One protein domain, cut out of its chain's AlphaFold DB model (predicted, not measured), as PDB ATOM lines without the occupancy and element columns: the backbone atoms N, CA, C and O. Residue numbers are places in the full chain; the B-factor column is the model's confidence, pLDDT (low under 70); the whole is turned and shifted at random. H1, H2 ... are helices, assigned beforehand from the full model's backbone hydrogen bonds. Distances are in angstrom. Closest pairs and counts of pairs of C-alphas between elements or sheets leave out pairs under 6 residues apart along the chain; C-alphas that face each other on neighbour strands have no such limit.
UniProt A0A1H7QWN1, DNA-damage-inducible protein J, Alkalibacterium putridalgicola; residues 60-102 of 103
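Overview. This is residues 60 to 102 of the 103 residues of the protein "DNA-damage-inducible protein J" of Alkalibacterium putridalgicola (UniProt A0A1H7QWN1). Picture a wide open V with a blunt point: the long helix H1 is one leg, the slightly shorter H2 is the other, and a short link joins them where H1 ends and H2 begins. The legs spread apart with empty space between them. The printed part has 43 residues with two named helices, H1 then H2, no named strand, and the class all helix. It is only just extended, close to loose, with a radius of gyration of the C-alphas of 13.9 A, and its outline is flat, 35 by 28 by 11 A.

Arrangement. Start at H1, residues 60 to 79; H2, residues 86 to 101, is apart from it, with no C-alpha of the one within 8 A of the other. Residues 60 to 73, 76 to 81 and 84 to 102 stand free. In both helices every O i to N i+4 pair is within hydrogen-bond range.

Along the chain. Find C-alpha 60 at (23.991, 5.972, -45.275); from there H1 runs 28.7 A to C-alpha 79 at (39.216, 4.856, -21.010). H2 runs 22.4 A from Ala 86 to C-alpha 101 at (15.440, -18.044, -28.274).

Size, cuts and confidence. The C-alphas farthest apart, those of Glu 79 and Asn 102, are 35.6 A apart. The six-residue link is short, the printed part has no cut, and no printed residue is under 70 in pLDDT.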
ATOM      1  N   GLU A  60      22.555   6.196 -45.462       85.88
ATOM      2  CA  GLU A  60      23.991   5.972 -45.275       85.88
ATOM      3  C   GLU A  60      24.590   6.923 -44.232       85.88
ATOM      4  O   GLU A  60      25.344   6.502 -43.357       85.88
ATOM      5  N   GLU A  61      24.244   8.211 -44.288       87.44
ATOM      6  CA  GLU A  61      24.723   9.198 -43.314       87.44
ATOM      7  C   GLU A  61      24.246   8.866 -41.897       87.44
ATOM      8  O   GLU A  61      25.048   8.903 -40.956       87.44
ATOM      9  N   LYS A  62      22.978   8.460 -41.760       87.19
ATOM     10  CA  LYS A  62      22.413   8.010 -40.484       87.19
ATOM     11  C   LYS A  62      23.157   6.785 -39.950       87.19
ATOM     12  O   LYS A  62      23.558   6.774 -38.787       87.19
ATOM     13  N   GLU A  63      23.408   5.789 -40.794       89.38
ATOM     14  CA  GLU A  63      24.139   4.578 -40.409       89.38
ATOM     15  C   GLU A  63      25.579   4.896 -39.971       89.38
ATOM     16  O   GLU A  63      26.025   4.465 -38.904       89.38
ATOM     17  N   ILE A  64      26.296   5.728 -40.732       92.69
ATOM     18  CA  ILE A  64      27.657   6.165 -40.385       92.69
ATOM     19  C   ILE A  64      27.667   6.898 -39.042       92.69
ATOM     20  O   ILE A  64      28.578   6.701 -38.231       92.69
ATOM     21  N   LYS A  65      26.675   7.753 -38.789       90.50
ATOM     22  CA  LYS A  65      26.538   8.481 -37.525       90.50
ATOM     23  C   LYS A  65      26.297   7.537 -36.350       90.50
ATOM     24  O   LYS A  65      26.937   7.705 -35.310       90.50
ATOM     25  N   GLU A  66      25.441   6.532 -36.512       92.25
ATOM     26  CA  GLU A  66      25.196   5.507 -35.492       92.25
ATOM     27  C   GLU A  66      26.451   4.672 -35.207       92.25
ATOM     28  O   GLU A  66      26.803   4.458 -34.043       92.25
ATOM     29  N   ILE A  67      27.182   4.262 -36.248       93.38
ATOM     30  CA  ILE A  67      28.461   3.550 -36.103       93.38
ATOM     31  C   ILE A  67      29.466   4.414 -35.338       93.38
ATOM     32  O   ILE A  67      30.077   3.945 -34.376       93.38
ATOM     33  N   ARG A  68      29.619   5.689 -35.721       93.62
ATOM     34  CA  ARG A  68      30.516   6.631 -35.030       93.62
ATOM     35  C   ARG A  68      30.147   6.785 -33.558       93.62
ATOM     36  O   ARG A  68      31.042   6.755 -32.720       93.62
ATOM     37  N   ALA A  69      28.859   6.909 -33.242       93.56
ATOM     38  CA  ALA A  69      28.394   7.013 -31.862       93.56
ATOM     39  C   ALA A  69      28.791   5.778 -31.034       93.56
ATOM     40  O   ALA A  69      29.357   5.935 -29.953       93.56
ATOM     41  N   ARG A  70      28.600   4.565 -31.574       91.62
ATOM     42  CA  ARG A  70      29.007   3.316 -30.902       91.62
ATOM     43  C   ARG A  70      30.517   3.204 -30.709       91.62
ATOM     44  O   ARG A  70      30.968   2.724 -29.675       91.62
ATOM     45  N   VAL A  71      31.312   3.637 -31.691       92.50
ATOM     46  CA  VAL A  71      32.780   3.634 -31.565       92.50
ATOM     47  C   VAL A  71      33.225   4.576 -30.446       92.50
ATOM     48  O   VAL A  71      34.066   4.194 -29.637       92.50
ATOM     49  N   LEU A  72      32.647   5.778 -30.367       92.88
ATOM     50  CA  LEU A  72      32.960   6.736 -29.303       92.88
ATOM     51  C   LEU A  72      32.571   6.207 -27.916       92.88
ATOM     52  O   LEU A  72      33.346   6.357 -26.975       92.88
ATOM     53  N   GLU A  73      31.411   5.559 -27.799       89.44
ATOM     54  CA  GLU A  73      30.982   4.893 -26.564       89.44
ATOM     55  C   GLU A  73      31.979   3.802 -26.144       89.44
ATOM     56  O   GLU A  73      32.460   3.804 -25.010       89.44
ATOM     57  N   GLY A  74      32.380   2.935 -27.079       85.75
ATOM     58  CA  GLY A  74      33.368   1.889 -26.817       85.75
ATOM     59  C   GLY A  74      34.733   2.437 -26.387       85.75
ATOM     60  O   GLY A  74      35.353   1.890 -25.475       85.75
ATOM     61  N   LEU A  75      35.195   3.539 -26.989       88.56
ATOM     62  CA  LEU A  75      36.430   4.211 -26.567       88.56
ATOM     63  C   LEU A  75      36.316   4.752 -25.135       88.56
ATOM     64  O   LEU A  75      37.220   4.531 -24.329       88.56
ATOM     65  N   ALA A  76      35.194   5.387 -24.794       88.44
ATOM     66  CA  ALA A  76      34.958   5.916 -23.452       88.44
ATOM     67  C   ALA A  76      34.915   4.812 -22.377       88.44
ATOM     68  O   ALA A  76      35.361   5.023 -21.244       88.44
ATOM     69  N   ASP A  77      34.408   3.624 -22.713       86.88
ATOM     70  CA  ASP A  77      34.411   2.470 -21.810       86.88
ATOM     71  C   ASP A  77      35.807   1.891 -21.585       86.88
ATOM     72  O   ASP A  77      36.141   1.523 -20.453       86.88
ATOM     73  N   VAL A  78      36.647   1.864 -22.624       83.88
ATOM     74  CA  VAL A  78      38.061   1.486 -22.490       83.88
ATOM     75  C   VAL A  78      38.798   2.491 -21.604       83.88
ATOM     76  O   VAL A  78      39.475   2.079 -20.663       83.88
ATOM     77  N   GLU A  79      38.615   3.795 -21.835       86.38
ATOM     78  CA  GLU A  79      39.216   4.856 -21.010       86.38
ATOM     79  C   GLU A  79      38.755   4.793 -19.548       86.38
ATOM     80  O   GLU A  79      39.541   5.005 -18.627       86.38
ATOM     81  N   SER A  80      37.489   4.441 -19.320       86.94
ATOM     82  CA  SER A  80      36.917   4.276 -17.977       86.94
ATOM     83  C   SER A  80      37.245   2.924 -17.333       86.94
ATOM     84  O   SER A  80      36.699   2.604 -16.274       86.94
ATOM     85  N   ASN A  81      38.096   2.111 -17.968       83.88
ATOM     86  CA  ASN A  81      38.491   0.776 -17.523       83.88
ATOM     87  C   ASN A  81      37.295  -0.174 -17.275       83.88
ATOM     88  O   ASN A  81      37.360  -1.066 -16.427       83.88
ATOM     89  N   ARG A  82      36.200   0.029 -18.025       79.31
ATOM     90  CA  ARG A  82      34.970  -0.786 -18.034       79.31
ATOM     91  C   ARG A  82      34.973  -1.866 -19.123       79.31
ATOM     92  O   ARG A  82      33.945  -2.490 -19.371       79.31
ATOM     93  N   GLY A  83      36.115  -2.102 -19.768       75.38
ATOM     94  CA  GLY A  83      36.270  -3.190 -20.733       75.38
ATOM     95  C   GLY A  83      35.950  -4.550 -20.104       75.38
ATOM     96  O   GLY A  83      36.368  -4.844 -18.983       75.38
ATOM     97  N   VAL A  84      35.197  -5.381 -20.824       78.19
ATOM     98  CA  VAL A  84      34.862  -6.746 -20.399       78.19
ATOM     99  C   VAL A  84      35.847  -7.714 -21.045       78.19
ATOM    100  O   VAL A  84      36.114  -7.617 -22.241       78.19
ATOM    101  N   ASP A  85      36.370  -8.657 -20.267       85.00
ATOM    102  CA  ASP A  85      37.192  -9.742 -20.803       85.00
ATOM    103  C   ASP A  85      36.418 -10.594 -21.830       85.00
ATOM    104  O   ASP A  85      35.201 -10.786 -21.706       85.00
ATOM    105  N   ALA A  86      37.129 -11.123 -22.831       85.25
ATOM    106  CA  ALA A  86      36.540 -11.872 -23.937       85.25
ATOM    107  C   ALA A  86      35.752 -13.109 -23.472       85.25
ATOM    108  O   ALA A  86      34.667 -13.373 -23.995       85.25
ATOM    109  N   GLU A  87      36.238 -13.842 -22.464       86.56
ATOM    110  CA  GLU A  87      35.554 -15.036 -21.950       86.56
ATOM    111  C   GLU A  87      34.273 -14.663 -21.198       86.56
ATOM    112  O   GLU A  87      33.214 -15.280 -21.377       86.56
ATOM    113  N   SER A  88      34.347 -13.606 -20.386       85.38
ATOM    114  CA  SER A  88      33.191 -13.068 -19.663       85.38
ATOM    115  C   SER A  88      32.119 -12.555 -20.628       85.38
ATOM    116  O   SER A  88      30.932 -12.846 -20.448       85.38
ATOM    117  N   TYR A  89      32.522 -11.858 -21.693       85.44
ATOM    118  CA  TYR A  89      31.605 -11.353 -22.712       85.44
ATOM    119  C   TYR A  89      30.932 -12.487 -23.498       85.44
ATOM    120  O   TYR A  89      29.711 -12.477 -23.661       85.44
ATOM    121  N   LEU A  90      31.680 -13.523 -23.896       89.44
ATOM    122  CA  LEU A  90      31.114 -14.714 -24.546       89.44
ATOM    123  C   LEU A  90      30.052 -15.398 -23.674       89.44
ATOM    124  O   LEU A  90      28.986 -15.772 -24.167       89.44
ATOM    125  N   LYS A  91      30.299 -15.513 -22.365       90.69
ATOM    126  CA  LYS A  91      29.322 -16.075 -21.422       90.69
ATOM    127  C   LYS A  91      28.042 -15.236 -21.347       90.69
ATOM    128  O   LYS A  91      26.948 -15.797 -21.291       90.69
ATOM    129  N   GLN A  92      28.163 -13.908 -21.363       87.00
ATOM    130  CA  GLN A  92      27.011 -12.999 -21.384       87.00
ATOM    131  C   GLN A  92      26.213 -13.116 -22.688       87.00
ATOM    132  O   GLN A  92      24.984 -13.183 -22.638       87.00
ATOM    133  N   LEU A  93      26.896 -13.189 -23.836       89.88
ATOM    134  CA  LEU A  93      26.254 -13.358 -25.140       89.88
ATOM    135  C   LEU A  93      25.475 -14.670 -25.228       89.88
ATOM    136  O   LEU A  93      24.331 -14.654 -25.670       89.88
ATOM    137  N   ASN A  94      26.048 -15.778 -24.754       91.81
ATOM    138  CA  ASN A  94      25.357 -17.070 -24.742       91.81
ATOM    139  C   ASN A  94      24.105 -17.030 -23.863       91.81
ATOM    140  O   ASN A  94      23.033 -17.421 -24.313       91.81
ATOM    141  N   LYS A  95      24.203 -16.453 -22.659       92.06
ATOM    142  CA  LYS A  95      23.040 -16.277 -21.779       92.06
ATOM    143  C   LYS A  95      21.951 -15.418 -22.431       92.06
ATOM    144  O   LYS A  95      20.771 -15.723 -22.309       92.06
ATOM    145  N   LYS A  96      22.336 -14.339 -23.122       91.50
ATOM    146  CA  LYS A  96      21.394 -13.454 -23.822       91.50
ATOM    147  C   LYS A  96      20.756 -14.132 -25.038       91.50
ATOM    148  O   LYS A  96      19.576 -13.921 -25.309       91.50
ATOM    149  N   LYS A  97      21.519 -14.953 -25.758       91.50
ATOM    150  CA  LYS A  97      21.011 -15.770 -26.859       91.50
ATOM    151  C   LYS A  97      19.944 -16.746 -26.360       91.50
ATOM    152  O   LYS A  97      18.853 -16.759 -26.910       91.50
ATOM    153  N   GLU A  98      20.220 -17.465 -25.273       88.06
ATOM    154  CA  GLU A  98      19.256 -18.383 -24.651       88.06
ATOM    155  C   GLU A  98      17.966 -17.670 -24.223       88.06
ATOM    156  O   GLU A  98      16.886 -18.228 -24.369       88.06
ATOM    157  N   THR A  99      18.039 -16.433 -23.721       88.38
ATOM    158  CA  THR A  99      16.821 -15.677 -23.379       88.38
ATOM    159  C   THR A  99      16.010 -15.265 -24.606       88.38
ATOM    160  O   THR A  99      14.792 -15.320 -24.547       88.38
ATOM    161  N   LEU A 100      16.663 -14.896 -25.713       85.06
ATOM    162  CA  LEU A 100      15.986 -14.466 -26.945       85.06
ATOM    163  C   LEU A 100      15.401 -15.632 -27.751       85.06
ATOM    164  O   LEU A 100      14.465 -15.434 -28.510       85.06
ATOM    165  N   GLU A 101      15.966 -16.834 -27.624       82.00
ATOM    166  CA  GLU A 101      15.440 -18.044 -28.274       82.00
ATOM    167  C   GLU A 101      14.230 -18.641 -27.531       82.00
ATOM    168  O   GLU A 101      13.534 -19.487 -28.086       82.00
ATOM    169  N   ASN A 102      13.987 -18.215 -26.287       75.56
ATOM    170  CA  ASN A 102      12.897 -18.699 -25.435       75.56
ATOM    171  C   ASN A 102      11.757 -17.669 -25.239       75.56
ATOM    172  O   ASN A 102      10.844 -17.937 -24.456       75.56
TER     173      ASN A 102